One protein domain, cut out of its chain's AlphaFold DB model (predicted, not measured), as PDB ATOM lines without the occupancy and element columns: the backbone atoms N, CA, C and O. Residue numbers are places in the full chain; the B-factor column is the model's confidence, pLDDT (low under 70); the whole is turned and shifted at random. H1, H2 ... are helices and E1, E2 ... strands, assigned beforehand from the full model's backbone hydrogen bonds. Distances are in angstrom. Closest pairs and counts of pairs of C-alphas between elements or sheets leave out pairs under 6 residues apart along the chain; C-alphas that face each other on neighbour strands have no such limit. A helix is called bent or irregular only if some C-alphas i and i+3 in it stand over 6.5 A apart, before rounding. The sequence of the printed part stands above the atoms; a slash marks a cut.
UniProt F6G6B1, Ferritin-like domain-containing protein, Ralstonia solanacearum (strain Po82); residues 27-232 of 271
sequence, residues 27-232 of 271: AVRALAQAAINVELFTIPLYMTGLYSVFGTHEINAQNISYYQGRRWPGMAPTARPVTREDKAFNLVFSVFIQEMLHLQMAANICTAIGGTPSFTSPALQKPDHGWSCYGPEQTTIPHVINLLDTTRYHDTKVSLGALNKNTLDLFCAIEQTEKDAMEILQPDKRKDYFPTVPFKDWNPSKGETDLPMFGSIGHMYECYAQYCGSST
ATOM      1  N   ALA A  27     -12.462 119.684  13.629       96.06
ATOM      2  CA  ALA A  27     -12.399 120.216  12.265       96.06
ATOM      3  C   ALA A  27     -13.527 119.670  11.376       96.06
ATOM      4  O   ALA A  27     -14.209 120.440  10.705       96.06
ATOM      5  N   VAL A  28     -13.772 118.354  11.414       95.75
ATOM      6  CA  VAL A  28     -14.853 117.683  10.670       95.75
ATOM      7  C   VAL A  28     -16.209 118.277  11.066       95.75
ATOM      8  O   VAL A  28     -17.035 118.558  10.202       95.75
ATOM      9  N   ARG A  29     -16.451 118.497  12.365       96.06
ATOM     10  CA  ARG A  29     -17.706 119.088  12.858       96.06
ATOM     11  C   ARG A  29     -17.855 120.557  12.474       96.06
ATOM     12  O   ARG A  29     -18.951 120.962  12.099       96.06
ATOM     13  N   ALA A  30     -16.774 121.332  12.539       97.19
ATOM     14  CA  ALA A  30     -16.763 122.720  12.090       97.19
ATOM     15  C   ALA A  30     -17.097 122.815  10.592       97.19
ATOM     16  O   ALA A  30     -17.998 123.560  10.214       97.19
ATOM     17  N   LEU A  31     -16.449 121.999   9.755       97.88
ATOM     18  CA  LEU A  31     -16.718 121.919   8.314       97.88
ATOM     19  C   LEU A  31     -18.150 121.469   8.011       97.88
ATOM     20  O   LEU A  31     -18.785 122.023   7.120       97.88
ATOM     21  N   ALA A  32     -18.689 120.521   8.780       97.81
ATOM     22  CA  ALA A  32     -20.077 120.091   8.639       97.81
ATOM     23  C   ALA A  32     -21.066 121.246   8.873       97.81
ATOM     24  O   ALA A  32     -22.040 121.393   8.136       97.81
ATOM     25  N   GLN A  33     -20.811 122.077   9.888       98.06
ATOM     26  CA  GLN A  33     -21.634 123.250  10.172       98.06
ATOM     27  C   GLN A  33     -21.440 124.357   9.127       98.06
ATOM     28  O   GLN A  33     -22.417 124.996   8.741       98.06
ATOM     29  N   ALA A  34     -20.219 124.555   8.622       97.88
ATOM     30  CA  ALA A  34     -19.955 125.481   7.522       97.88
ATOM     31  C   ALA A  34     -20.680 125.067   6.233       97.88
ATOM     32  O   ALA A  34     -21.286 125.918   5.589       97.88
ATOM     33  N   ALA A  35     -20.708 123.768   5.912       98.19
ATOM     34  CA  ALA A  35     -21.484 123.228   4.798       98.19
ATOM     35  C   ALA A  35     -22.972 123.571   4.947       98.19
ATOM     36  O   ALA A  35     -23.530 124.233   4.081       98.19
ATOM     37  N   ILE A  36     -23.592 123.247   6.090       98.31
ATOM     38  CA  ILE A  36     -24.988 123.626   6.387       98.31
ATOM     39  C   ILE A  36     -25.204 125.134   6.199       98.31
ATOM     40  O   ILE A  36     -26.210 125.546   5.624       98.31
ATOM     41  N   ASN A  37     -24.268 125.958   6.675       97.75
ATOM     42  CA  ASN A  37     -24.386 127.407   6.587       97.75
ATOM     43  C   ASN A  37     -24.346 127.909   5.140       97.75
ATOM     44  O   ASN A  37     -25.140 128.777   4.785       97.75
ATOM     45  N   VAL A  38     -23.450 127.370   4.314       97.19
ATOM     46  CA  VAL A  38     -23.337 127.738   2.898       97.19
ATOM     47  C   VAL A  38     -24.598 127.335   2.132       97.19
ATOM     48  O   VAL A  38     -25.193 128.200   1.495       97.19
ATOM     49  N   GLU A  39     -25.075 126.094   2.271       98.00
ATOM     50  CA  GLU A  39     -26.292 125.642   1.572       98.00
ATOM     51  C   GLU A  39     -27.545 126.405   2.044       98.00
ATOM     52  O   GLU A  39     -28.454 126.714   1.279       98.00
ATOM     53  N   LEU A  40     -27.627 126.749   3.335       97.75
ATOM     54  CA  LEU A  40     -28.748 127.533   3.854       97.75
ATOM     55  C   LEU A  40     -28.697 128.994   3.375       97.75
ATOM     56  O   LEU A  40     -29.741 129.614   3.166       97.75
ATOM     57  N   PHE A  41     -27.499 129.553   3.218       97.56
ATOM     58  CA  PHE A  41     -27.274 130.914   2.734       97.56
ATOM     59  C   PHE A  41     -27.699 131.098   1.267       97.56
ATOM     60  O   PHE A  41     -28.193 132.154   0.875       97.56
ATOM     61  N   THR A  42     -27.552 130.080   0.429       97.62
ATOM     62  CA  THR A  42     -27.907 130.195  -0.991       97.62
ATOM     63  C   THR A  42     -29.421 130.160  -1.226       97.62
ATOM     64  O   THR A  42     -29.928 130.841  -2.123       97.62
ATOM     65  N   ILE A  43     -30.182 129.444  -0.387       97.50
ATOM     66  CA  ILE A  43     -31.635 129.259  -0.542       97.50
ATOM     67  C   ILE A  43     -32.399 130.600  -0.640       97.50
ATOM     68  O   ILE A  43     -33.119 130.787  -1.627       97.50
ATOM     69  N   PRO A  44     -32.273 131.570   0.299       96.69
ATOM     70  CA  PRO A  44     -32.961 132.858   0.183       96.69
ATOM     71  C   PRO A  44     -32.538 133.683  -1.037       96.69
ATOM     72  O   PRO A  44     -33.376 134.385  -1.611       96.69
ATOM     73  N   LEU A  45     -31.269 133.599  -1.452       96.81
ATOM     74  CA  LEU A  45     -30.749 134.309  -2.625       96.81
ATOM     75  C   LEU A  45     -31.409 133.803  -3.908       96.81
ATOM     76  O   LEU A  45     -32.006 134.590  -4.651       96.81
ATOM     77  N   TYR A  46     -31.370 132.488  -4.128       97.19
ATOM     78  CA  TYR A  46     -31.997 131.865  -5.288       97.19
ATOM     79  C   TYR A  46     -33.509 132.052  -5.278       97.19
ATOM     80  O   TYR A  46     -34.081 132.406  -6.306       97.19
ATOM     81  N   MET A  47     -34.157 131.913  -4.119       95.62
ATOM     82  CA  MET A  47     -35.598 132.123  -3.981       95.62
ATOM     83  C   MET A  47     -36.014 133.558  -4.329       95.62
ATOM     84  O   MET A  47     -36.979 133.759  -5.067       95.62
ATOM     85  N   THR A  48     -35.290 134.564  -3.831       95.12
ATOM     86  CA  THR A  48     -35.617 135.976  -4.097       95.12
ATOM     87  C   THR A  48     -35.431 136.314  -5.576       95.12
ATOM     88  O   THR A  48     -36.309 136.929  -6.186       95.12
ATOM     89  N   GLY A  49     -34.331 135.854  -6.182       93.94
ATOM     90  CA  GLY A  49     -34.099 136.010  -7.617       93.94
ATOM     91  C   GLY A  49     -35.172 135.306  -8.451       93.94
ATOM     92  O   GLY A  49     -35.742 135.914  -9.357       93.94
ATOM     93  N   LEU A  50     -35.514 134.065  -8.098       93.50
ATOM     94  CA  LEU A  50     -36.531 133.250  -8.763       93.50
ATOM     95  C   LEU A  50     -37.902 133.935  -8.796       93.50
ATOM     96  O   LEU A  50     -38.492 134.085  -9.865       93.50
ATOM     97  N   TYR A  51     -38.408 134.374  -7.640       91.62
ATOM     98  CA  TYR A  51     -39.741 134.981  -7.548       91.62
ATOM     99  C   TYR A  51     -39.813 136.410  -8.099       91.62
ATOM    100  O   TYR A  51     -40.905 136.958  -8.236       91.62
ATOM    101  N   SER A  52     -38.676 137.005  -8.460       92.38
ATOM    102  CA  SER A  52     -38.653 138.288  -9.165       92.38
ATOM    103  C   SER A  52     -38.870 138.168 -10.677       92.38
ATOM    104  O   SER A  52     -39.128 139.179 -11.334       92.38
ATOM    105  N   VAL A  53     -38.766 136.959 -11.246       89.50
ATOM    106  CA  VAL A  53     -38.979 136.751 -12.682       89.50
ATOM    107  C   VAL A  53     -40.457 136.973 -12.997       89.50
ATOM    108  O   VAL A  53     -41.345 136.305 -12.462       89.50
ATOM    109  N   PHE A  54     -40.725 137.950 -13.862       82.44
ATOM    110  CA  PHE A  54     -42.085 138.356 -14.185       82.44
ATOM    111  C   PHE A  54     -42.768 137.332 -15.094       82.44
ATOM    112  O   PHE A  54     -42.223 136.927 -16.118       82.44
ATOM    113  N   GLY A  55     -44.002 136.971 -14.759       74.50
ATOM    114  CA  GLY A  55     -44.824 136.114 -15.598       74.50
ATOM    115  C   GLY A  55     -46.119 135.713 -14.913       74.50
ATOM    116  O   GLY A  55     -46.481 136.244 -13.862       74.50
ATOM    117  N   THR A  56     -46.829 134.781 -15.539       72.56
ATOM    118  CA  THR A  56     -48.083 134.240 -15.018       72.56
ATOM    119  C   THR A  56     -48.116 132.729 -15.179       72.56
ATOM    120  O   THR A  56     -47.696 132.240 -16.227       72.56
ATOM    121  N   HIS A  57     -48.685 132.004 -14.224       76.06
ATOM    122  CA  HIS A  57     -48.889 130.558 -14.314       76.06
ATOM    123  C   HIS A  57     -50.376 130.200 -14.294       76.06
ATOM    124  O   HIS A  57     -51.201 130.944 -13.764       76.06
ATOM    125  N   GLU A  58     -50.734 129.071 -14.899       75.62
ATOM    126  CA  GLU A  58     -52.106 128.557 -14.877       75.62
ATOM    127  C   GLU A  58     -52.415 127.889 -13.537       75.62
ATOM    128  O   GLU A  58     -51.581 127.167 -12.989       75.62
ATOM    129  N   ILE A  59     -53.635 128.086 -13.030       72.00
ATOM    130  CA  ILE A  59     -54.124 127.310 -11.889       72.00
ATOM    131  C   ILE A  59     -54.787 126.046 -12.400       72.00
ATOM    132  O   ILE A  59     -55.905 126.066 -12.915       72.00
ATOM    133  N   ASN A  60     -54.101 124.937 -12.165       71.00
ATOM    134  CA  ASN A  60     -54.592 123.609 -12.468       71.00
ATOM    135  C   ASN A  60     -54.626 122.809 -11.163       71.00
ATOM    136  O   ASN A  60     -53.600 122.630 -10.512       71.00
ATOM    137  N   ALA A  61     -55.805 122.333 -10.771       71.00
ATOM    138  CA  ALA A  61     -55.974 121.429  -9.640       71.00
ATOM    139  C   ALA A  61     -56.793 120.215 -10.083       71.00
ATOM    140  O   ALA A  61     -57.722 120.326 -10.888       71.00
ATOM    141  N   GLN A  62     -56.428 119.038  -9.574       74.12
ATOM    142  CA  GLN A  62     -57.109 117.793  -9.914       74.12
ATOM    143  C   GLN A  62     -58.591 117.890  -9.527       74.12
ATOM    144  O   GLN A  62     -58.919 118.181  -8.380       74.12
ATOM    145  N   ASN A  63     -59.477 117.653 -10.500       78.06
ATOM    146  CA  ASN A  63     -60.938 117.730 -10.369       78.06
ATOM    147  C   ASN A  63     -61.524 119.129 -10.074       78.06
ATOM    148  O   ASN A  63     -62.666 119.221  -9.628       78.06
ATOM    149  N   ILE A  64     -60.797 120.219 -10.352       76.69
ATOM    150  CA  ILE A  64     -61.315 121.589 -10.207       76.69
ATOM    151  C   ILE A  64     -61.246 122.313 -11.556       76.69
ATOM    152  O   ILE A  64     -60.174 122.716 -11.999       76.69
ATOM    153  N   SER A  65     -62.399 122.522 -12.197       79.75
ATOM    154  CA  SER A  65     -62.510 123.244 -13.478       79.75
ATOM    155  C   SER A  65     -62.716 124.757 -13.324       79.75
ATOM    156  O   SER A  65     -62.538 125.499 -14.285       79.75
ATOM    157  N   TYR A  66     -63.048 125.245 -12.122       78.06
ATOM    158  CA  TYR A  66     -63.388 126.658 -11.877       78.06
ATOM    159  C   TYR A  66     -62.272 127.650 -12.271       78.06
ATOM    160  O   TYR A  66     -62.549 128.778 -12.690       78.06
ATOM    161  N   TYR A  67     -61.011 127.226 -12.150       74.19
ATOM    162  CA  TYR A  67     -59.833 128.037 -12.466       74.19
ATOM    163  C   TYR A  67     -59.186 127.692 -13.811       74.19
ATOM    164  O   TYR A  67     -58.192 128.314 -14.178       74.19
ATOM    165  N   GLN A  68     -59.752 126.744 -14.563       75.50
ATOM    166  CA  GLN A  68     -59.193 126.315 -15.837       75.50
ATOM    167  C   GLN A  68     -59.114 127.503 -16.811       75.50
ATOM    168  O   GLN A  68     -60.092 128.218 -17.024       75.50
ATOM    169  N   GLY A  69     -57.924 127.743 -17.368       72.56
ATOM    170  CA  GLY A  69     -57.647 128.885 -18.246       72.56
ATOM    171  C   GLY A  69     -57.407 130.223 -17.529       72.56
ATOM    172  O   GLY A  69     -57.052 131.199 -18.190       72.56
ATOM    173  N   ARG A  70     -57.548 130.297 -16.195       76.12
ATOM    174  CA  ARG A  70     -57.156 131.484 -15.417       76.12
ATOM    175  C   ARG A  70     -55.668 131.440 -15.097       76.12
ATOM    176  O   ARG A  70     -55.127 130.397 -14.730       76.12
ATOM    177  N   ARG A  71     -55.025 132.602 -15.188       75.62
ATOM    178  CA  ARG A  71     -53.601 132.776 -14.906       75.62
ATOM    179  C   ARG A  71     -53.391 133.705 -13.724       75.62
ATOM    180  O   ARG A  71     -54.062 134.731 -13.633       75.62
ATOM    181  N   TRP A  72     -52.482 133.335 -12.832       71.12
ATOM    182  CA  TRP A  72     -52.116 134.127 -11.661       71.12
ATOM    183  C   TRP A  72     -50.752 134.770 -11.855       71.12
ATOM    184  O   TRP A  72     -49.892 134.160 -12.494       71.12
ATOM    185  N   PRO A  73     -50.551 135.999 -11.344       75.56
ATOM    186  CA  PRO A  73     -49.248 136.641 -11.378       75.56
ATOM    187  C   PRO A  73     -48.231 135.815 -10.585       75.56
ATOM    188  O   PRO A  73     -48.552 135.243  -9.544       75.56
ATOM    189  N   GLY A  74     -47.008 135.764 -11.099       74.69
ATOM    190  CA  GLY A  74     -45.951 134.887 -10.615       74.69
ATOM    191  C   GLY A  74     -45.731 133.726 -11.575       74.69
ATOM    192  O   GLY A  74     -46.668 133.196 -12.173       74.69
ATOM    193  N   MET A  75     -44.476 133.348 -11.756       85.44
ATOM    194  CA  MET A  75     -44.110 132.195 -12.568       85.44
ATOM    195  C   MET A  75     -44.167 130.903 -11.753       85.44
ATOM    196  O   MET A  75     -44.113 130.915 -10.525       85.44
ATOM    197  N   ALA A  76     -44.291 129.785 -12.458       85.50
ATOM    198  CA  ALA A  76     -44.237 128.443 -11.901       85.50
ATOM    199  C   ALA A  76     -43.410 127.563 -12.846       85.50
ATOM    200  O   ALA A  76     -43.310 127.885 -14.038       85.50
ATOM    201  N   PRO A  77     -42.821 126.460 -12.356       88.56
ATOM    202  CA  PRO A  77     -42.027 125.601 -13.215       88.56
ATOM    203  C   PRO A  77     -42.913 124.975 -14.298       88.56
ATOM    204  O   PRO A  77     -44.013 124.491 -14.023       88.56
ATOM    205  N   THR A  78     -42.429 124.970 -15.538       89.06
ATOM    206  CA  THR A  78     -43.152 124.408 -16.690       89.06
ATOM    207  C   THR A  78     -42.407 123.221 -17.285       89.06
ATOM    208  O   THR A  78     -41.199 123.268 -17.496       89.06
ATOM    209  N   ALA A  79     -43.119 122.143 -17.619       89.31
ATOM    210  CA  ALA A  79     -42.505 120.963 -18.235       89.31
ATOM    211  C   ALA A  79     -41.934 121.241 -19.640       89.31
ATOM    212  O   ALA A  79     -41.096 120.488 -20.131       89.31
ATOM    213  N   ARG A  80     -42.404 122.301 -20.313       90.44
ATOM    214  CA  ARG A  80     -41.979 122.681 -21.668       90.44
ATOM    215  C   ARG A  80     -41.685 124.184 -21.711       90.44
ATOM    216  O   ARG A  80     -42.555 124.947 -22.124       90.44
ATOM    217  N   PRO A  81     -40.495 124.625 -21.269       90.94
ATOM    218  CA  PRO A  81     -40.152 126.043 -21.247       90.94
ATOM    219  C   PRO A  81     -39.934 126.574 -22.670       90.94
ATOM    220  O   PRO A  81     -39.031 126.124 -23.379       90.94
ATOM    221  N   VAL A  82     -40.758 127.538 -23.091       90.38
ATOM    222  CA  VAL A  82     -40.695 128.124 -24.443       90.38
ATOM    223  C   VAL A  82     -40.095 129.523 -24.395       90.38
ATOM    224  O   VAL A  82     -39.174 129.825 -25.162       90.38
ATOM    225  N   THR A  83     -40.587 130.363 -23.484       91.56
ATOM    226  CA  THR A  83     -40.149 131.757 -23.349       91.56
ATOM    227  C   THR A  83     -38.794 131.856 -22.644       91.56
ATOM    228  O   THR A  83     -38.274 130.873 -22.107       91.56
ATOM    229  N   ARG A  84     -38.162 133.035 -22.676       91.94
ATOM    230  CA  ARG A  84     -36.877 133.243 -21.980       91.94
ATOM    231  C   ARG A  84     -37.084 133.223 -20.471       91.94
ATOM    232  O   ARG A  84     -36.257 132.690 -19.743       91.94
ATOM    233  N   GLU A  85     -38.215 133.762 -20.047       90.94
ATOM    234  CA  GLU A  85     -38.692 133.844 -18.682       90.94
ATOM    235  C   GLU A  85     -38.945 132.428 -18.138       90.94
ATOM    236  O   GLU A  85     -38.430 132.095 -17.075       90.94
ATOM    237  N   ASP A  86     -39.595 131.543 -18.913       91.44
ATOM    238  CA  ASP A  86     -39.796 130.133 -18.524       91.44
ATOM    239  C   ASP A  86     -38.466 129.410 -18.309       91.44
ATOM    240  O   ASP A  86     -38.296 128.650 -17.356       91.44
ATOM    241  N   LYS A  87     -37.511 129.630 -19.220       93.94
ATOM    242  CA  LYS A  87     -36.189 128.999 -19.160       93.94
ATOM    243  C   LYS A  87     -35.401 129.493 -17.954       93.94
ATOM    244  O   LYS A  87     -34.825 128.675 -17.244       93.94
ATOM    245  N   ALA A  88     -35.397 130.805 -17.715       92.88
ATOM    246  CA  ALA A  88     -34.733 131.406 -16.565       92.88
ATOM    247  C   ALA A  88     -35.356 130.917 -15.250       92.88
ATOM    248  O   ALA A  88     -34.629 130.476 -14.363       92.88
ATOM    249  N   PHE A  89     -36.689 130.920 -15.153       94.19
ATOM    250  CA  PHE A  89     -37.397 130.446 -13.969       94.19
ATOM    251  C   PHE A  89     -37.101 128.971 -13.690       94.19
ATOM    252  O   PHE A  89     -36.691 128.635 -12.587       94.19
ATOM    253  N   ASN A  90     -37.231 128.090 -14.687       95.00
ATOM    254  CA  ASN A  90     -36.933 126.665 -14.513       95.00
ATOM    255  C   ASN A  90     -35.477 126.404 -14.105       95.00
ATOM    256  O   ASN A  90     -35.234 125.491 -13.319       95.00
ATOM    257  N   LEU A  91     -34.524 127.166 -14.651       95.38
ATOM    258  CA  LEU A  91     -33.104 127.017 -14.335       95.38
ATOM    259  C   LEU A  91     -32.814 127.413 -12.883       95.38
ATOM    260  O   LEU A  91     -32.213 126.640 -12.147       95.38
ATOM    261  N   VAL A  92     -33.272 128.586 -12.444       95.00
ATOM    262  CA  VAL A  92     -33.058 129.015 -11.052       95.00
ATOM    263  C   VAL A  92     -33.857 128.132 -10.088       95.00
ATOM    264  O   VAL A  92     -33.364 127.793  -9.017       95.00
ATOM    265  N   PHE A  93     -35.058 127.688 -10.477       95.56
ATOM    266  CA  PHE A  93     -35.867 126.762  -9.685       95.56
ATOM    267  C   PHE A  93     -35.163 125.418  -9.485       95.56
ATOM    268  O   PHE A  93     -35.180 124.885  -8.378       95.56
ATOM    269  N   SER A  94     -34.527 124.863 -10.523       96.38
ATOM    270  CA  SER A  94     -33.813 123.591 -10.383       96.38
ATOM    271  C   SER A  94     -32.604 123.711  -9.460       96.38
ATOM    272  O   SER A  94     -32.361 122.781  -8.695       96.38
ATOM    273  N   VAL A  95     -31.873 124.832  -9.496       96.25
ATOM    274  CA  VAL A  95     -30.771 125.114  -8.561       96.25
ATOM    275  C   VAL A  95     -31.312 125.259  -7.141       96.25
ATOM    276  O   VAL A  95     -30.883 124.541  -6.255       96.25
ATOM    277  N   PHE A  96     -32.346 126.073  -6.930       96.50
ATOM    278  CA  PHE A  96     -32.984 126.249  -5.622       96.50
ATOM    279  C   PHE A  96     -33.406 124.924  -4.956       96.50
ATOM    280  O   PHE A  96     -33.181 124.728  -3.764       96.50
ATOM    281  N   ILE A  97     -33.993 123.994  -5.720       97.25
ATOM    282  CA  ILE A  97     -34.349 122.662  -5.204       97.25
ATOM    283  C   ILE A  97     -33.101 121.812  -4.910       97.25
ATOM    284  O   ILE A  97     -33.108 121.050  -3.941       97.25
ATOM    285  N   GLN A  98     -32.039 121.932  -5.712       96.88
ATOM    286  CA  GLN A  98     -30.759 121.263  -5.444       96.88
ATOM    287  C   GLN A  98     -30.132 121.766  -4.138       96.88
ATOM    288  O   GLN A  98     -29.778 120.936  -3.308       96.88
ATOM    289  N   GLU A  99     -30.130 123.074  -3.877       97.75
ATOM    290  CA  GLU A  99     -29.613 123.649  -2.623       97.75
ATOM    291  C   GLU A  99     -30.380 123.150  -1.387       97.75
ATOM    292  O   GLU A  99     -29.793 122.821  -0.357       97.75
ATOM    293  N   MET A 100     -31.706 122.993  -1.485       97.50
ATOM    294  CA  MET A 100     -32.498 122.377  -0.411       97.50
ATOM    295  C   MET A 100     -32.093 120.921  -0.147       97.50
ATOM    296  O   MET A 100     -32.032 120.489   1.007       97.50
ATOM    297  N   LEU A 101     -31.812 120.157  -1.208       98.25
ATOM    298  CA  LEU A 101     -31.312 118.790  -1.081       98.25
ATOM    299  C   LEU A 101     -29.892 118.772  -0.495       98.25
ATOM    300  O   LEU A 101     -29.611 117.936   0.366       98.25
ATOM    301  N   HIS A 102     -29.013 119.685  -0.914       98.06
ATOM    302  CA  HIS A 102     -27.663 119.825  -0.370       98.06
ATOM    303  C   HIS A 102     -27.700 120.120   1.130       98.06
ATOM    304  O   HIS A 102     -27.053 119.411   1.900       98.06
ATOM    305  N   LEU A 103     -28.546 121.058   1.567       98.31
ATOM    306  CA  LEU A 103     -28.745 121.371   2.982       98.31
ATOM    307  C   LEU A 103     -29.170 120.135   3.789       98.31
ATOM    308  O   LEU A 103     -28.624 119.866   4.863       98.31
ATOM    309  N   GLN A 104     -30.116 119.348   3.263       98.25
ATOM    310  CA  GLN A 104     -30.540 118.097   3.894       98.25
ATOM    311  C   GLN A 104     -29.382 117.092   3.989       98.25
ATOM    312  O   GLN A 104     -29.198 116.456   5.029       98.25
ATOM    313  N   MET A 105     -28.596 116.925   2.922       98.19
ATOM    314  CA  MET A 105     -27.450 116.012   2.923       98.19
ATOM    315  C   MET A 105     -26.360 116.473   3.897       98.19
ATOM    316  O   MET A 105     -25.883 115.653   4.679       98.19
ATOM    317  N   ALA A 106     -26.026 117.763   3.926       97.75
ATOM    318  CA  ALA A 106     -25.060 118.335   4.861       97.75
ATOM    319  C   ALA A 106     -25.491 118.110   6.323       97.75
ATOM    320  O   ALA A 106     -24.699 117.642   7.143       97.75
ATOM    321  N   ALA A 107     -26.771 118.333   6.639       97.94
ATOM    322  CA  ALA A 107     -27.328 118.062   7.965       97.94
ATOM    323  C   ALA A 107     -27.287 116.566   8.336       97.94
ATOM    324  O   ALA A 107     -26.960 116.210   9.475       97.94
ATOM    325  N   ASN A 108     -27.568 115.678   7.380       97.94
ATOM    326  CA  ASN A 108     -27.483 114.233   7.586       97.94
ATOM    327  C   ASN A 108     -26.045 113.777   7.857       97.94
ATOM    328  O   ASN A 108     -25.824 113.005   8.788       97.94
ATOM    329  N   ILE A 109     -25.067 114.270   7.089       96.31
ATOM    330  CA  ILE A 109     -23.650 113.948   7.305       96.31
ATOM    331  C   ILE A 109     -23.205 114.484   8.670       96.31
ATOM    332  O   ILE A 109     -22.625 113.727   9.445       96.31
ATOM    333  N   CYS A 110     -23.547 115.734   9.011       96.69
ATOM    334  CA  CYS A 110     -23.273 116.330  10.323       96.69
ATOM    335  C   CYS A 110     -23.823 115.470  11.475       96.69
ATOM    336  O   CYS A 110     -23.125 115.209  12.455       96.69
ATOM    337  N   THR A 111     -25.046 114.956  11.335       97.00
ATOM    338  CA  THR A 111     -25.645 114.048  12.322       97.00
ATOM    339  C   THR A 111     -24.900 112.710  12.383       97.00
ATOM    340  O   THR A 111     -24.621 112.204  13.470       97.00
ATOM    341  N   ALA A 112     -24.528 112.142  11.232       95.69
ATOM    342  CA  ALA A 112     -23.839 110.853  11.142       95.69
ATOM    343  C   ALA A 112     -22.446 110.863  11.797       95.69
ATOM    344  O   ALA A 112     -22.053 109.876  12.415       95.69
ATOM    345  N   ILE A 113     -21.725 111.986  11.731       92.12
ATOM    346  CA  ILE A 113     -20.440 112.188  12.431       92.12
ATOM    347  C   ILE A 113     -20.615 112.564  13.920       92.12
ATOM    348  O   ILE A 113     -19.659 112.953  14.596       92.12
ATOM    349  N   GLY A 114     -21.843 112.496  14.445       92.00
ATOM    350  CA  GLY A 114     -22.172 112.808  15.835       92.00
ATOM    351  C   GLY A 114     -22.150 114.301  16.169       92.00
ATOM    352  O   GLY A 114     -21.857 114.654  17.311       92.00
ATOM    353  N   GLY A 115     -22.366 115.173  15.183       92.56
ATOM    354  CA  GLY A 115     -22.658 116.593  15.371       92.56
ATOM    355  C   GLY A 115     -24.160 116.858  15.523       92.56
ATOM    356  O   GLY A 115     -24.989 115.955  15.429       92.56
ATOM    357  N   THR A 116     -24.522 118.115  15.771       95.44
ATOM    358  CA  THR A 116     -25.916 118.573  15.795       95.44
ATOM    359  C   THR A 116     -26.037 119.772  14.858       95.44
ATOM    360  O   THR A 116     -25.480 120.820  15.182       95.44
ATOM    361  N   PRO A 117     -26.725 119.631  13.710       96.19
ATOM    362  CA  PRO A 117     -26.944 120.731  12.778       96.19
ATOM    363  C   PRO A 117     -27.602 121.934  13.459       96.19
ATOM    364  O   PRO A 117     -28.646 121.790  14.097       96.19
ATOM    365  N   SER A 118     -27.028 123.122  13.284       95.19
ATOM    366  CA  SER A 118     -27.661 124.390  13.654       95.19
ATOM    367  C   SER A 118     -28.054 125.171  12.405       95.19
ATOM    368  O   SER A 118     -27.240 125.360  11.506       95.19
ATOM    369  N   PHE A 119     -29.289 125.670  12.358       95.19
ATOM    370  CA  PHE A 119     -29.787 126.529  11.268       95.19
ATOM    371  C   PHE A 119     -29.873 128.007  11.678       95.19
ATOM    372  O   PHE A 119     -30.413 128.836  10.952       95.19
ATOM    373  N   THR A 120     -29.346 128.338  12.857       93.50
ATOM    374  CA  THR A 120     -29.293 129.693  13.420       93.50
ATOM    375  C   THR A 120     -27.861 130.017  13.845       93.50
ATOM    376  O   THR A 120     -27.629 130.542  14.934       93.50
ATOM    377  N   SER A 121     -26.878 129.608  13.034       91.62
ATOM    378  CA  SER A 121     -25.466 129.882  13.315       91.62
ATOM    379  C   SER A 121     -25.198 131.399  13.321       91.62
ATOM    380  O   SER A 121     -25.726 132.111  12.454       91.62
ATOM    381  N   PRO A 122     -24.328 131.890  14.227       90.81
ATOM    382  CA  PRO A 122     -23.859 133.276  14.235       90.81
ATOM    383  C   PRO A 122     -23.225 133.746  12.918       90.81
ATOM    384  O   PRO A 122     -23.164 134.948  12.670       90.81
ATOM    385  N   ALA A 123     -22.764 132.827  12.062       89.81
ATOM    386  CA  ALA A 123     -22.231 133.178  10.748       89.81
ATOM    387  C   ALA A 123     -23.297 133.729   9.788       89.81
ATOM    388  O   ALA A 123     -22.973 134.478   8.867       89.81
ATOM    389  N   LEU A 124     -24.567 133.373   9.997       93.88
ATOM    390  CA  LEU A 124     -25.676 133.791   9.138       93.88
ATOM    391  C   LEU A 124     -26.628 134.766   9.826       93.88
ATOM    392  O   LEU A 124     -27.204 135.631   9.162       93.88
ATOM    393  N   GLN A 125     -26.825 134.602  11.134       94.31
ATOM    394  CA  GLN A 125     -27.862 135.290  11.894       94.31
ATOM    395  C   GLN A 125     -27.310 135.947  13.156       94.31
ATOM    396  O   GLN A 125     -26.406 135.446  13.820       94.31
ATOM    397  N   LYS A 126     -27.925 137.066  13.521       92.62
ATOM    398  CA  LYS A 126     -27.727 137.745  14.801       92.62
ATOM    399  C   LYS A 126     -28.441 136.992  15.936       92.62
ATOM    400  O   LYS A 126     -29.298 136.147  15.671       92.62
ATOM    401  N   PRO A 127     -28.170 137.338  17.210       91.50
ATOM    402  CA  PRO A 127     -28.877 136.757  18.356       91.50
ATOM    403  C   PRO A 127     -30.404 136.945  18.352       91.50
ATOM    404  O   PRO A 127     -31.099 136.223  19.056       91.50
ATOM    405  N   ASP A 128     -30.931 137.899  17.578       92.62
ATOM    406  CA  ASP A 128     -32.370 138.130  17.378       92.62
ATOM    407  C   ASP A 128     -32.962 137.331  16.197       92.62
ATOM    408  O   ASP A 128     -34.105 137.563  15.807       92.62
ATOM    409  N   HIS A 129     -32.191 136.395  15.629       87.06
ATOM    410  CA  HIS A 129     -32.528 135.588  14.450       87.06
ATOM    411  C   HIS A 129     -32.682 136.380  13.141       87.06
ATOM    412  O   HIS A 129     -33.113 135.834  12.123       87.06
ATOM    413  N   GLY A 130     -32.290 137.657  13.120       92.19
ATOM    414  CA  GLY A 130     -32.192 138.435  11.891       92.19
ATOM    415  C   GLY A 130     -30.965 138.036  11.071       92.19
ATOM    416  O   GLY A 130     -29.860 137.937  11.606       92.19
ATOM    417  N   TRP A 131     -31.132 137.855   9.760       94.38
ATOM    418  CA  TRP A 131     -30.015 137.603   8.846       94.38
ATOM    419  C   TRP A 131     -29.018 138.771   8.854       94.38
ATOM    420  O   TRP A 131     -29.398 139.925   8.654       94.38
ATOM    421  N   SER A 132     -27.738 138.471   9.066       94.12
ATOM    422  CA  SER A 132     -26.624 139.430   8.986       94.12
ATOM    423  C   SER A 132     -25.748 139.238   7.755       94.12
ATOM    424  O   SER A 132     -24.972 140.128   7.425       94.12
ATOM    425  N   CYS A 133     -25.863 138.097   7.078       94.50
ATOM    426  CA  CYS A 133     -25.041 137.748   5.921       94.50
ATOM    427  C   CYS A 133     -25.523 138.347   4.590       94.50
ATOM    428  O   CYS A 133     -24.903 138.077   3.566       94.50
ATOM    429  N   TYR A 134     -26.583 139.166   4.588       96.62
ATOM    430  CA  TYR A 134     -27.031 139.911   3.407       96.62
ATOM    431  C   TYR A 134     -27.095 141.409   3.690       96.62
ATOM    432  O   TYR A 134     -27.531 141.832   4.761       96.62
ATOM    433  N   GLY A 135     -26.746 142.225   2.699       95.25
ATOM    434  CA  GLY A 135     -26.892 143.673   2.785       95.25
ATOM    435  C   GLY A 135     -26.304 144.404   1.578       95.25
ATOM    436  O   GLY A 135     -25.553 143.808   0.811       95.25
ATOM    437  N   PRO A 136     -26.616 145.700   1.409       93.62
ATOM    438  CA  PRO A 136     -26.116 146.497   0.284       93.62
ATOM    439  C   PRO A 136     -24.589 146.647   0.291       93.62
ATOM    440  O   PRO A 136     -23.984 146.800  -0.763       93.62
ATOM    441  N   GLU A 137     -23.965 146.551   1.467       95.38
ATOM    442  CA  GLU A 137     -22.511 146.644   1.627       95.38
ATOM    443  C   GLU A 137     -21.829 145.296   1.850       95.38
ATOM    444  O   GLU A 137     -20.607 145.240   1.947       95.38
ATOM    445  N   GLN A 138     -22.591 144.204   1.925       97.44
ATOM    446  CA  GLN A 138     -22.017 142.899   2.211       97.44
ATOM    447  C   GLN A 138     -21.304 142.346   0.979       97.44
ATOM    448  O   GLN A 138     -21.849 142.360  -0.122       97.44
ATOM    449  N   THR A 139     -20.093 141.826   1.165       97.56
ATOM    450  CA  THR A 139     -19.264 141.274   0.078       97.56
ATOM    451  C   THR A 139     -18.748 139.871   0.375       97.56
ATOM    452  O   THR A 139     -18.090 139.273  -0.468       97.56
ATOM    453  N   THR A 140     -19.022 139.325   1.557       97.69
ATOM    454  CA  THR A 140     -18.522 138.009   1.962       97.69
ATOM    455  C   THR A 140     -19.573 136.934   1.736       97.69
ATOM    456  O   THR A 140     -20.656 136.992   2.320       97.69
ATOM    457  N   ILE A 141     -19.218 135.929   0.936       97.50
ATOM    458  CA  ILE A 141     -19.907 134.640   0.910       97.50
ATOM    459  C   ILE A 141     -19.390 133.856   2.128       97.50
ATOM    460  O   ILE A 141     -18.177 133.623   2.199       97.50
ATOM    461  N   PRO A 142     -20.253 133.486   3.096       96.50
ATOM    462  CA  PRO A 142     -19.833 132.838   4.340       96.50
ATOM    463  C   PRO A 142     -18.927 131.634   4.079       96.50
ATOM    464  O   PRO A 142     -19.246 130.822   3.218       96.50
ATOM    465  N   HIS A 143     -17.799 131.535   4.792       96.44
ATOM    466  CA  HIS A 143     -16.762 130.489   4.658       96.44
ATOM    467  C   HIS A 143     -16.035 130.409   3.310       96.44
ATOM    468  O   HIS A 143     -14.931 129.882   3.232       96.44
ATOM    469  N   VAL A 144     -16.602 130.944   2.234       97.69
ATOM    470  CA  VAL A 144     -16.078 130.743   0.884       97.69
ATOM    471  C   VAL A 144     -15.102 131.849   0.511       97.69
ATOM    472  O   VAL A 144     -13.903 131.601   0.423       97.69
ATOM    473  N   ILE A 145     -15.582 133.074   0.282       97.50
ATOM    474  CA  ILE A 145     -14.751 134.137  -0.298       97.50
ATOM    475  C   ILE A 145     -15.253 135.539   0.053       97.50
ATOM    476  O   ILE A 145     -16.459 135.767   0.165       97.50
ATOM    477  N   ASN A 146     -14.337 136.501   0.192       97.88
ATOM    478  CA  ASN A 146     -14.678 137.919   0.132       97.88
ATOM    479  C   ASN A 146     -14.558 138.411  -1.312       97.88
ATOM    480  O   ASN A 146     -13.478 138.399  -1.898       97.88
ATOM    481  N   LEU A 147     -15.666 138.876  -1.886       98.06
ATOM    482  CA  LEU A 147     -15.735 139.293  -3.285       98.06
ATOM    483  C   LEU A 147     -14.804 140.475  -3.598       98.06
ATOM    484  O   LEU A 147     -14.306 140.557  -4.721       98.06
ATOM    485  N   LEU A 148     -14.472 141.308  -2.602       97.69
ATOM    486  CA  LEU A 148     -13.481 142.388  -2.725       97.69
ATOM    487  C   LEU A 148     -12.059 141.890  -3.023       97.69
ATOM    488  O   LEU A 148     -11.252 142.650  -3.544       97.69
ATOM    489  N   ASP A 149     -11.740 140.631  -2.722       97.88
ATOM    490  CA  ASP A 149     -10.435 140.033  -3.037       97.88
ATOM    491  C   ASP A 149     -10.402 139.420  -4.453       97.88
ATOM    492  O   ASP A 149      -9.397 138.844  -4.879       97.88
ATOM    493  N   THR A 150     -11.498 139.537  -5.210       97.38
ATOM    494  CA  THR A 150     -11.589 139.076  -6.598       97.38
ATOM    495  C   THR A 150     -11.399 140.230  -7.575       97.38
ATOM    496  O   THR A 150     -11.542 141.400  -7.235       97.38
ATOM    497  N   THR A 151     -11.061 139.900  -8.816       96.06
ATOM    498  CA  THR A 151     -10.965 140.860  -9.925       96.06
ATOM    499  C   THR A 151     -12.292 141.009 -10.667       96.06
ATOM    500  O   THR A 151     -12.650 142.108 -11.077       96.06
ATOM    501  N   ARG A 152     -13.042 139.910 -10.833       95.69
ATOM    502  CA  ARG A 152     -14.290 139.880 -11.613       95.69
ATOM    503  C   ARG A 152     -15.518 140.330 -10.824       95.69
ATOM    504  O   ARG A 152     -16.384 140.988 -11.392       95.69
ATOM    505  N   TYR A 153     -15.614 139.940  -9.556       97.38
ATOM    506  CA  TYR A 153     -16.803 140.147  -8.725       97.38
ATOM    507  C   TYR A 153     -16.582 141.207  -7.644       97.38
ATOM    508  O   TYR A 153     -17.383 141.305  -6.723       97.38
ATOM    509  N   HIS A 154     -15.521 142.011  -7.763       96.81
ATOM    510  CA  HIS A 154     -15.152 143.053  -6.802       96.81
ATOM    511  C   HIS A 154     -16.329 143.966  -6.424       96.81
ATOM    512  O   HIS A 154     -16.521 144.300  -5.258       96.81
ATOM    513  N   ASP A 155     -17.149 144.332  -7.409       97.00
ATOM    514  CA  ASP A 155     -18.268 145.257  -7.215       97.00
ATOM    515  C   ASP A 155     -19.590 144.547  -6.873       97.00
ATOM    516  O   ASP A 155     -20.609 145.202  -6.644       97.00
ATOM    517  N   THR A 156     -19.590 143.212  -6.834       97.88
ATOM    518  CA  THR A 156     -20.773 142.405  -6.537       97.88
ATOM    519  C   THR A 156     -21.070 142.422  -5.041       97.88
ATOM    520  O   THR A 156     -20.197 142.209  -4.197       97.88
ATOM    521  N   LYS A 157     -22.340 142.640  -4.704       98.00
ATOM    522  CA  LYS A 157     -22.859 142.657  -3.339       98.00
ATOM    523  C   LYS A 157     -23.645 141.393  -3.037       98.00
ATOM    524  O   LYS A 157     -24.462 140.937  -3.839       98.00
ATOM    525  N   VAL A 158     -23.446 140.875  -1.833       98.00
ATOM    526  CA  VAL A 158     -24.206 139.776  -1.245       98.00
ATOM    527  C   VAL A 158     -25.505 140.344  -0.675       98.00
ATOM    528  O   VAL A 158     -25.646 140.612   0.516       98.00
ATOM    529  N   SER A 159     -26.464 140.590  -1.559       96.88
ATOM    530  CA  SER A 159     -27.744 141.208  -1.216       96.88
ATOM    531  C   SER A 159     -28.904 140.437  -1.827       96.88
ATOM    532  O   SER A 159     -28.821 140.002  -2.976       96.88
ATOM    533  N   LEU A 160     -30.013 140.346  -1.096       96.44
ATOM    534  CA  LEU A 160     -31.270 139.842  -1.640       96.44
ATOM    535  C   LEU A 160     -31.838 140.856  -2.640       96.44
ATOM    536  O   LEU A 160     -31.901 142.052  -2.353       96.44
ATOM    537  N   GLY A 161     -32.281 140.389  -3.803       92.81
ATOM    538  CA  GLY A 161     -32.848 141.269  -4.813       92.81
ATOM    539  C   GLY A 161     -33.388 140.532  -6.027       92.81
ATOM    540  O   GLY A 161     -33.294 139.310  -6.137       92.81
ATOM    541  N   ALA A 162     -33.961 141.307  -6.945       94.50
ATOM    542  CA  ALA A 162     -34.445 140.787  -8.213       94.50
ATOM    543  C   ALA A 162     -33.306 140.220  -9.076       94.50
ATOM    544  O   ALA A 162     -32.130 140.539  -8.875       94.50
ATOM    545  N   LEU A 163     -33.660 139.414 -10.074       92.69
ATOM    546  CA  LEU A 163     -32.728 138.873 -11.051       92.69
ATOM    547  C   LEU A 163     -32.204 140.012 -11.937       92.69
ATOM    548  O   LEU A 163     -32.835 140.434 -12.906       92.69
ATOM    549  N   ASN A 164     -31.049 140.544 -11.560       93.94
ATOM    550  CA  ASN A 164     -30.344 141.623 -12.236       93.94
ATOM    551  C   ASN A 164     -28.857 141.256 -12.364       93.94
ATOM    552  O   ASN A 164     -28.447 140.164 -11.969       93.94
ATOM    553  N   LYS A 165     -28.037 142.163 -12.904       96.06
ATOM    554  CA  LYS A 165     -26.604 141.905 -13.099       96.06
ATOM    555  C   LYS A 165     -25.891 141.496 -11.802       96.06
ATOM    556  O   LYS A 165     -25.168 140.510 -11.823       96.06
ATOM    557  N   ASN A 166     -26.126 142.201 -10.692       97.12
ATOM    558  CA  ASN A 166     -25.503 141.884  -9.404       97.12
ATOM    559  C   ASN A 166     -25.876 140.475  -8.931       97.12
ATOM    560  O   ASN A 166     -25.004 139.696  -8.571       97.12
ATOM    561  N   THR A 167     -27.166 140.134  -8.967       96.69
ATOM    562  CA  THR A 167     -27.656 138.816  -8.537       96.69
ATOM    563  C   THR A 167     -27.104 137.693  -9.419       96.69
ATOM    564  O   THR A 167     -26.703 136.656  -8.905       96.69
ATOM    565  N   LEU A 168     -27.024 137.906 -10.738       96.62
ATOM    566  CA  LEU A 168     -26.435 136.932 -11.662       96.62
ATOM    567  C   LEU A 168     -24.930 136.755 -11.433       96.62
ATOM    568  O   LEU A 168     -24.454 135.625 -11.401       96.62
ATOM    569  N   ASP A 169     -24.195 137.851 -11.237       97.94
ATOM    570  CA  ASP A 169     -22.768 137.798 -10.913       97.94
ATOM    571  C   ASP A 169     -22.537 137.087  -9.572       97.94
ATOM    572  O   ASP A 169     -21.616 136.282  -9.462       97.94
ATOM    573  N   LEU A 170     -23.402 137.316  -8.577       98.19
ATOM    574  CA  LEU A 170     -23.352 136.625  -7.290       98.19
ATOM    575  C   LEU A 170     -23.613 135.121  -7.437       98.19
ATOM    576  O   LEU A 170     -22.864 134.333  -6.871       98.19
ATOM    577  N   PHE A 171     -24.613 134.709  -8.223       97.88
ATOM    578  CA  PHE A 171     -24.862 133.287  -8.501       97.88
ATOM    579  C   PHE A 171     -23.643 132.636  -9.165       97.88
ATOM    580  O   PHE A 171     -23.200 131.571  -8.747       97.88
ATOM    581  N   CYS A 172     -23.037 133.301 -10.152       97.62
ATOM    582  CA  CYS A 172     -21.817 132.803 -10.783       97.62
ATOM    583  C   CYS A 172     -20.613 132.757  -9.830       97.62
ATOM    584  O   CYS A 172     -19.748 131.904 -10.005       97.62
ATOM    585  N   ALA A 173     -20.530 133.664  -8.854       97.88
ATOM    586  CA  ALA A 173     -19.475 133.660  -7.842       97.88
ATOM    587  C   ALA A 173     -19.654 132.536  -6.809       97.88
ATOM    588  O   ALA A 173     -18.661 131.990  -6.337       97.88
ATOM    589  N   ILE A 174     -20.896 132.184  -6.466       98.00
ATOM    590  CA  ILE A 174     -21.222 131.077  -5.555       98.00
ATOM    591  C   ILE A 174     -20.863 129.732  -6.204       98.00
ATOM    592  O   ILE A 174     -20.132 128.942  -5.613       98.00
ATOM    593  N   GLU A 175     -21.306 129.514  -7.445       96.75
ATOM    594  CA  GLU A 175     -21.191 128.229  -8.160       96.75
ATOM    595  C   GLU A 175     -19.863 128.038  -8.912       96.75
ATOM    596  O   GLU A 175     -19.726 127.158  -9.769       96.75
ATOM    597  N   GLN A 176     -18.874 128.895  -8.660       94.88
ATOM    598  CA  GLN A 176     -17.604 128.842  -9.375       94.88
ATOM    599  C   GLN A 176     -16.817 127.565  -9.058       94.88
ATOM    600  O   GLN A 176     -16.750 127.103  -7.914       94.88
ATOM    601  N   THR A 177     -16.137 127.026 -10.072       95.62
ATOM    602  CA  THR A 177     -15.193 125.929  -9.850       95.62
ATOM    603  C   THR A 177     -13.973 126.425  -9.066       95.62
ATOM    604  O   THR A 177     -13.635 127.607  -9.105       95.62
ATOM    605  N   GLU A 178     -13.266 125.523  -8.376       93.38
ATOM    606  CA  GLU A 178     -12.003 125.859  -7.696       93.38
ATOM    607  C   GLU A 178     -10.993 126.518  -8.647       93.38
ATOM    608  O   GLU A 178     -10.371 127.522  -8.303       93.38
ATOM    609  N   LYS A 179     -10.883 125.989  -9.869       94.31
ATOM    610  CA  LYS A 179      -9.985 126.524 -10.889       94.31
ATOM    611  C   LYS A 179     -10.340 127.972 -11.239       94.31
ATOM    612  O   LYS A 179      -9.464 128.832 -11.220       94.31
ATOM    613  N   ASP A 180     -11.613 128.242 -11.520       95.50
ATOM    614  CA  ASP A 180     -12.060 129.586 -11.897       95.50
ATOM    615  C   ASP A 180     -11.901 130.569 -10.727       95.50
ATOM    616  O   ASP A 180     -11.456 131.700 -10.923       95.50
ATOM    617  N   ALA A 181     -12.177 130.120  -9.496       94.62
ATOM    618  CA  ALA A 181     -11.974 130.906  -8.280       94.62
ATOM    619  C   ALA A 181     -10.506 131.345  -8.113       94.62
ATOM    620  O   ALA A 181     -10.228 132.512  -7.832       94.62
ATOM    621  N   MET A 182      -9.551 130.434  -8.334       94.25
ATOM    622  CA  MET A 182      -8.118 130.750  -8.279       94.25
ATOM    623  C   MET A 182      -7.693 131.756  -9.356       94.25
ATOM    624  O   MET A 182      -6.832 132.604  -9.105       94.25
ATOM    625  N   GLU A 183      -8.274 131.665 -10.553       95.56
ATOM    626  CA  GLU A 183      -7.954 132.557 -11.669       95.56
ATOM    627  C   GLU A 183      -8.396 133.999 -11.386       95.56
ATOM    628  O   GLU A 183      -7.638 134.929 -11.670       95.56
ATOM    629  N   ILE A 184      -9.572 134.191 -10.776       95.69
ATOM    630  CA  ILE A 184     -10.130 135.529 -10.528       95.69
ATOM    631  C   ILE A 184      -9.616 136.205  -9.254       95.69
ATOM    632  O   ILE A 184      -9.808 137.414  -9.110       95.69
ATOM    633  N   LEU A 185      -8.999 135.472  -8.325       96.75
ATOM    634  CA  LEU A 185      -8.431 136.052  -7.107       96.75
ATOM    635  C   LEU A 185      -7.269 136.995  -7.417       96.75
ATOM    636  O   LEU A 185      -6.389 136.682  -8.231       96.75
ATOM    637  N   GLN A 186      -7.227 138.110  -6.689       95.69
ATOM    638  CA  GLN A 186      -6.087 139.018  -6.702       95.69
ATOM    639  C   GLN A 186      -4.809 138.257  -6.292       95.69
ATOM    640  O   GLN A 186      -4.851 137.449  -5.355       95.69
ATOM    641  N   PRO A 187      -3.669 138.450  -6.988       92.50
ATOM    642  CA  PRO A 187      -2.477 137.622  -6.790       92.50
ATOM    643  C   PRO A 187      -1.957 137.573  -5.348       92.50
ATOM    644  O   PRO A 187      -1.500 136.522  -4.900       92.50
ATOM    645  N   ASP A 188      -2.044 138.681  -4.615       94.31
ATOM    646  CA  ASP A 188      -1.601 138.813  -3.224       94.31
ATOM    647  C   ASP A 188      -2.534 138.125  -2.216       94.31
ATOM    648  O   ASP A 188      -2.084 137.757  -1.128       94.31
ATOM    649  N   LYS A 189      -3.793 137.889  -2.601       95.31
ATOM    650  CA  LYS A 189      -4.848 137.290  -1.771       95.31
ATOM    651  C   LYS A 189      -4.941 135.779  -1.874       95.31
ATOM    652  O   LYS A 189      -5.496 135.141  -0.991       95.31
ATOM    653  N   ARG A 190      -4.362 135.167  -2.911       89.94
ATOM    654  CA  ARG A 190      -4.458 133.710  -3.151       89.94
ATOM    655  C   ARG A 190      -4.017 132.847  -1.967       89.94
ATOM    656  O   ARG A 190      -4.547 131.761  -1.794       89.94
ATOM    657  N   LYS A 191      -3.066 133.331  -1.165       91.44
ATOM    658  CA  LYS A 191      -2.553 132.654   0.040       91.44
ATOM    659  C   LYS A 191      -3.539 132.637   1.219       91.44
ATOM    660  O   LYS A 191      -3.330 131.869   2.151       91.44
ATOM    661  N   ASP A 192      -4.541 133.516   1.202       95.06
ATOM    662  CA  ASP A 192      -5.532 133.668   2.275       95.06
ATOM    663  C   ASP A 192      -6.726 132.707   2.079       95.06
ATOM    664  O   ASP A 192      -7.574 132.574   2.959       95.06
ATOM    665  N   TYR A 193      -6.761 132.021   0.932       96.38
ATOM    666  CA  TYR A 193      -7.770 131.049   0.521       96.38
ATOM    667  C   TYR A 193      -7.116 129.687   0.234       96.38
ATOM    668  O   TYR A 193      -5.892 129.577   0.185       96.38
ATOM    669  N   PHE A 194      -7.930 128.656   0.005       95.50
ATOM    670  CA  PHE A 194      -7.480 127.295  -0.333       95.50
ATOM    671  C   PHE A 194      -6.546 126.661   0.717       95.50
ATOM    672  O   PHE A 194      -5.391 126.325   0.429       95.50
ATOM    673  N   PRO A 195      -7.014 126.520   1.970       95.38
ATOM    674  CA  PRO A 195      -6.244 125.903   3.037       95.38
ATOM    675  C   PRO A 195      -5.978 124.427   2.730       95.38
ATOM    676  O   PRO A 195      -6.826 123.704   2.223       95.38
ATOM    677  N   THR A 196      -4.817 123.932   3.136       92.12
ATOM    678  CA  THR A 196      -4.513 122.500   3.063       92.12
ATOM    679  C   THR A 196      -4.892 121.795   4.360       92.12
ATOM    680  O   THR A 196      -4.735 122.363   5.440       92.12
ATOM    681  N   VAL A 197      -5.309 120.534   4.272       90.31
ATOM    682  CA  VAL A 197      -5.553 119.664   5.429       90.31
ATOM    683  C   VAL A 197      -4.238 118.984   5.868       90.31
ATOM    684  O   VAL A 197      -3.538 118.426   5.018       90.31
ATOM    685  N   PRO A 198      -3.877 118.957   7.169       92.31
ATOM    686  CA  PRO A 198      -4.553 119.593   8.303       92.31
ATOM    687  C   PRO A 198      -4.473 121.117   8.297       92.31
ATOM    688  O   PRO A 198      -3.433 121.692   7.980       92.31
ATOM    689  N   PHE A 199      -5.545 121.752   8.765       94.25
ATOM    690  CA  PHE A 199      -5.583 123.188   8.993       94.25
ATOM    691  C   PHE A 199      -4.513 123.614   9.994       94.25
ATOM    692  O   PHE A 199      -4.342 123.027  11.067       94.25
ATOM    693  N   LYS A 200      -3.797 124.671   9.620       92.06
ATOM    694  CA  LYS A 200      -2.716 125.237  10.416       92.06
ATOM    695  C   LYS A 200      -3.249 125.735  11.764       92.06
ATOM    696  O   LYS A 200      -4.278 126.406  11.824       92.06
ATOM    697  N   ASP A 201      -2.531 125.410  12.837       92.06
ATOM    698  CA  ASP A 201      -2.839 125.831  14.210       92.06
ATOM    699  C   ASP A 201      -4.259 125.437  14.679       92.06
ATOM    700  O   ASP A 201      -4.849 126.096  15.543       92.06
ATOM    701  N   TRP A 202      -4.853 124.388  14.094       95.44
ATOM    702  CA  TRP A 202      -6.161 123.878  14.505       95.44
ATOM    703  C   TRP A 202      -6.070 123.087  15.811       95.44
ATOM    704  O   TRP A 202      -5.107 122.359  16.042       95.44
ATOM    705  N   ASN A 203      -7.074 123.221  16.675       94.56
ATOM    706  CA  ASN A 203      -7.132 122.508  17.947       94.56
ATOM    707  C   ASN A 203      -8.596 122.253  18.362       94.56
ATOM    708  O   ASN A 203      -9.488 122.923  17.839       94.56
ATOM    709  N   PRO A 204      -8.855 121.350  19.327       95.44
ATOM    710  CA  PRO A 204     -10.214 120.941  19.693       95.44
ATOM    711  C   PRO A 204     -11.142 122.038  20.235       95.44
ATOM    712  O   PRO A 204     -12.341 121.797  20.341       95.44
ATOM    713  N   SER A 205     -10.617 123.208  20.620       95.69
ATOM    714  CA  SER A 205     -11.433 124.331  21.107       95.69
ATOM    715  C   SER A 205     -11.982 125.223  19.993       95.69
ATOM    716  O   SER A 205     -12.874 126.026  20.254       95.69
ATOM    717  N   LYS A 206     -11.468 125.076  18.765       96.00
ATOM    718  CA  LYS A 206     -11.915 125.841  17.600       96.00
ATOM    719  C   LYS A 206     -13.219 125.290  17.035       96.00
ATOM    720  O   LYS A 206     -13.449 124.078  17.027       96.00
ATOM    721  N   GLY A 207     -14.056 126.197  16.549       94.75
ATOM    722  CA  GLY A 207     -15.349 125.902  15.947       94.75
ATOM    723  C   GLY A 207     -15.461 126.412  14.516       94.75
ATOM    724  O   GLY A 207     -14.497 126.841  13.894       94.75
ATOM    725  N   GLU A 208     -16.681 126.376  13.988       95.12
ATOM    726  CA  GLU A 208     -16.995 126.827  12.628       95.12
ATOM    727  C   GLU A 208     -16.605 128.290  12.359       95.12
ATOM    728  O   GLU A 208     -16.140 128.600  11.269       95.12
ATOM    729  N   THR A 209     -16.681 129.175  13.353       93.06
ATOM    730  CA  THR A 209     -16.262 130.579  13.214       93.06
ATOM    731  C   THR A 209     -14.746 130.777  13.110       93.06
ATOM    732  O   THR A 209     -14.306 131.867  12.763       93.06
ATOM    733  N   ASP A 210     -13.947 129.752  13.422       95.94
ATOM    734  CA  ASP A 210     -12.478 129.785  13.360       95.94
ATOM    735  C   ASP A 210     -11.924 129.176  12.063       95.94
ATOM    736  O   ASP A 210     -10.704 129.034  11.911       95.94
ATOM    737  N   LEU A 211     -12.805 128.750  11.149       96.56
ATOM    738  CA  LEU A 211     -12.398 128.144   9.890       96.56
ATOM    739  C   LEU A 211     -11.670 129.152   8.985       96.56
ATOM    740  O   LEU A 211     -12.018 130.333   8.949       96.56
ATOM    741  N   PRO A 212     -10.665 128.688   8.221       96.56
ATOM    742  CA  PRO A 212     -10.115 129.461   7.113       96.56
ATOM    743  C   PRO A 212     -11.163 129.672   6.009       96.56
ATOM    744  O   PRO A 212     -12.153 128.949   5.925       96.56
ATOM    745  N   MET A 213     -10.899 130.622   5.113       97.06
ATOM    746  CA  MET A 213     -11.713 130.817   3.913       97.06
ATOM    747  C   MET A 213     -11.290 129.842   2.805       97.06
ATOM    748  O   MET A 213     -10.099 129.609   2.602       97.06
ATOM    749  N   PHE A 214     -12.245 129.287   2.057       97.69
ATOM    750  CA  PHE A 214     -11.969 128.180   1.127       97.69
ATOM    751  C   PHE A 214     -11.787 128.582  -0.341       97.69
ATOM    752  O   PHE A 214     -11.279 127.789  -1.124       97.69
ATOM    753  N   GLY A 215     -12.187 129.789  -0.735       96.88
ATOM    754  CA  GLY A 215     -12.149 130.290  -2.114       96.88
ATOM    755  C   GLY A 215     -13.275 129.751  -3.008       96.88
ATOM    756  O   GLY A 215     -13.849 130.503  -3.796       96.88
ATOM    757  N   SER A 216     -13.645 128.475  -2.860       97.69
ATOM    758  CA  SER A 216     -14.815 127.865  -3.505       97.69
ATOM    759  C   SER A 216     -15.523 126.871  -2.577       97.69
ATOM    760  O   SER A 216     -14.909 126.289  -1.677       97.69
ATOM    761  N   ILE A 217     -16.817 126.643  -2.819       97.69
ATOM    762  CA  ILE A 217     -17.604 125.621  -2.107       97.69
ATOM    763  C   ILE A 217     -17.008 124.227  -2.354       97.69
ATOM    764  O   ILE A 217     -16.858 123.437  -1.426       97.69
ATOM    765  N   GLY A 218     -16.580 123.949  -3.591       96.38
ATOM    766  CA  GLY A 218     -15.937 122.683  -3.948       96.38
ATOM    767  C   GLY A 218     -14.686 122.389  -3.115       96.38
ATOM    768  O   GLY A 218     -14.542 121.280  -2.606       96.38
ATOM    769  N   HIS A 219     -13.824 123.386  -2.898       96.81
ATOM    770  CA  HIS A 219     -12.614 123.202  -2.097       96.81
ATOM    771  C   HIS A 219     -12.916 122.998  -0.603       96.81
ATOM    772  O   HIS A 219     -12.247 122.212   0.073       96.81
ATOM    773  N   MET A 220     -13.961 123.654  -0.082       97.69
ATOM    774  CA  MET A 220     -14.455 123.405   1.277       97.69
ATOM    775  C   MET A 220     -14.881 121.941   1.451       97.69
ATOM    776  O   MET A 220     -14.479 121.293   2.421       97.69
ATOM    777  N   TYR A 221     -15.648 121.396   0.502       96.94
ATOM    778  CA  TYR A 221     -16.060 119.990   0.531       96.94
ATOM    779  C   TYR A 221     -14.897 119.017   0.316       96.94
ATOM    780  O   TYR A 221     -14.896 117.949   0.924       96.94
ATOM    781  N   GLU A 222     -13.889 119.378  -0.477       94.88
ATOM    782  CA  GLU A 222     -12.659 118.589  -0.622       94.88
ATOM    783  C   GLU A 222     -11.912 118.491   0.720       94.88
ATOM    784  O   GLU A 222     -11.593 117.393   1.181       94.88
ATOM    785  N   CYS A 223     -11.731 119.615   1.425       95.19
ATOM    786  CA  CYS A 223     -11.175 119.617   2.781       95.19
ATOM    787  C   CYS A 223     -12.020 118.765   3.739       95.19
ATOM    788  O   CYS A 223     -11.485 117.996   4.543       95.19
ATOM    789  N   TYR A 224     -13.346 118.879   3.644       95.31
ATOM    790  CA  TYR A 224     -14.272 118.113   4.471       95.31
ATOM    791  C   TYR A 224     -14.159 116.605   4.220       95.31
ATOM    792  O   TYR A 224     -14.072 115.829   5.175       95.31
ATOM    793  N   ALA A 225     -14.068 116.185   2.958       92.31
ATOM    794  CA  ALA A 225     -13.871 114.795   2.572       92.31
ATOM    795  C   ALA A 225     -12.529 114.242   3.075       92.31
ATOM    796  O   ALA A 225     -12.493 113.140   3.627       92.31
ATOM    797  N   GLN A 226     -11.443 115.015   2.967       90.56
ATOM    798  CA  GLN A 226     -10.120 114.619   3.465       90.56
ATOM    799  C   GLN A 226     -10.126 114.384   4.980       90.56
ATOM    800  O   GLN A 226      -9.598 113.379   5.459       90.56
ATOM    801  N   TYR A 227     -10.780 115.266   5.735       90.62
ATOM    802  CA  TYR A 227     -10.953 115.112   7.176       90.62
ATOM    803  C   TYR A 227     -11.879 113.940   7.547       90.62
ATOM    804  O   TYR A 227     -11.577 113.202   8.484       90.62
ATOM    805  N   CYS A 228     -12.976 113.701   6.820       86.81
ATOM    806  CA  CYS A 228     -13.820 112.509   7.017       86.81
ATOM    807  C   CYS A 228     -13.035 111.213   6.760       86.81
ATOM    808  O   CYS A 228     -13.172 110.222   7.483       86.81
ATOM    809  N   GLY A 229     -12.168 111.245   5.749       78.00
ATOM    810  CA  GLY A 229     -11.282 110.153   5.395       78.00
ATOM    811  C   GLY A 229     -10.217 109.848   6.443       78.00
ATOM    812  O   GLY A 229      -9.960 108.679   6.724       78.00
ATOM    813  N   SER A 230      -9.623 110.878   7.053       62.66
ATOM    814  CA  SER A 230      -8.610 110.709   8.102       62.66
ATOM    815  C   SER A 230      -9.194 110.382   9.479       62.66
ATOM    816  O   SER A 230      -8.538 109.715  10.273       62.66
ATOM    817  N   SER A 231     -10.418 110.833   9.767       53.56
ATOM    818  CA  SER A 231     -11.054 110.704  11.089       53.56
ATOM    819  C   SER A 231     -11.819 109.397  11.298       53.56
ATOM    820  O   SER A 231     -12.210 109.093  12.427       53.56
ATOM    821  N   THR A 232     -12.026 108.600  10.248       47.12
ATOM    822  CA  THR A 232     -12.672 107.292  10.378       47.12
ATOM    823  C   THR A 232     -11.644 106.274  10.877       47.12
ATOM    824  O   THR A 232     -10.703 105.959  10.144       47.12
TER     825      THR A 232
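Overview. This is residues 27 to 232 of the 271 residues of the protein "Ferritin-like domain-containing protein" of Ralstonia solanacearum (strain Po82) (UniProt F6G6B1). A long helix, H2, runs side by side with the two arms of the bent helix H1, H1a and H1b, which follow each other nearly straight and run opposite ways to H2, and H5 packs along the first arm, H1a. The short helices H3 and H4 sit among long loops to one side of this pair, and the small strand hairpin of E1 and E2 lies at one end of the long axis, with residues 61 to 66 sticking out. The printed part has 206 residues, with five named helices and two named strands in the order H1 E1 E2 H2 H3 H4 H5; the two strands make an antiparallel sheet. The class is mostly helix, though under half of the residues are in named elements. The whole is compact, with a radius of gyration of the C-alphas of 19.4 A, and elongated, spanning 65 by 39 by 34 A.

Arrangement. H1, residues 27 to 51, was assigned as one helix by its hydrogen bonds but is bent: C-alphas 41 and 44 are 6.5 A apart. Its arms, H1a of residues 27 to 41 and H1b of residues 44 to 51, stand at a shallow tilt of 23 degrees. E1, residues 56 to 58, and E2, residues 71 to 73, form an antiparallel hairpin, with N 57 and O 72 3.0 A apart and N 72 and O 57 2.9 A apart, both within hydrogen-bond range. H2, residues 84 to 112, touches H1a with residues 99 to 110 alone, opposite ways at a shallow tilt of 26 degrees; the closest C-alphas, of Glu 39 and Leu 103, are 5.1 A apart. H2 touches H1b with residues 89 to 96 alone, closest at the C-alphas of Tyr 46 and Phe 96, 5.7 A. H3, residues 165 to 174, is close to H1b but not clearly touching, the closest C-alphas, of Gly 49 and Thr 167, being 7.1 A apart. H4, residues 178 to 184, and H5, residues 217 to 231, are a helical hairpin that only just touches, with 3 pairs of C-alphas within 8 A, the closest those of Glu 178 and His 219 at 6.2 A. H5 touches H1a, opposite ways at a shallow tilt of 28 degrees, with the C-alphas of Val 28 and Tyr 227 closest at 5.8 A. H2 and H5 are apart. In H1a, H1b, H2, H3, H4 and H5 every O i to N i+4 pair is within hydrogen-bond range.

Along the chain. H1a begins at C-alpha 27, (-12.399, 120.216, 12.265), and measures 20.7 A. H2 measures 42.1 A and ends at C-alpha 112, (-23.839, 110.853, 11.142). H5 measures 21.0 A and ends at C-alpha 231, (-11.054, 110.704, 11.089).

Size, cuts and confidence. The C-alphas of Tyr 66 and Asp 201, the two farthest apart, are 65.9 A apart. The printed part has no cut. The links E1 to E2, H2 to H3 and H4 to H5 are long, with 12, 52 and 32 residues. Residues 230 to 232 have pLDDT under 70.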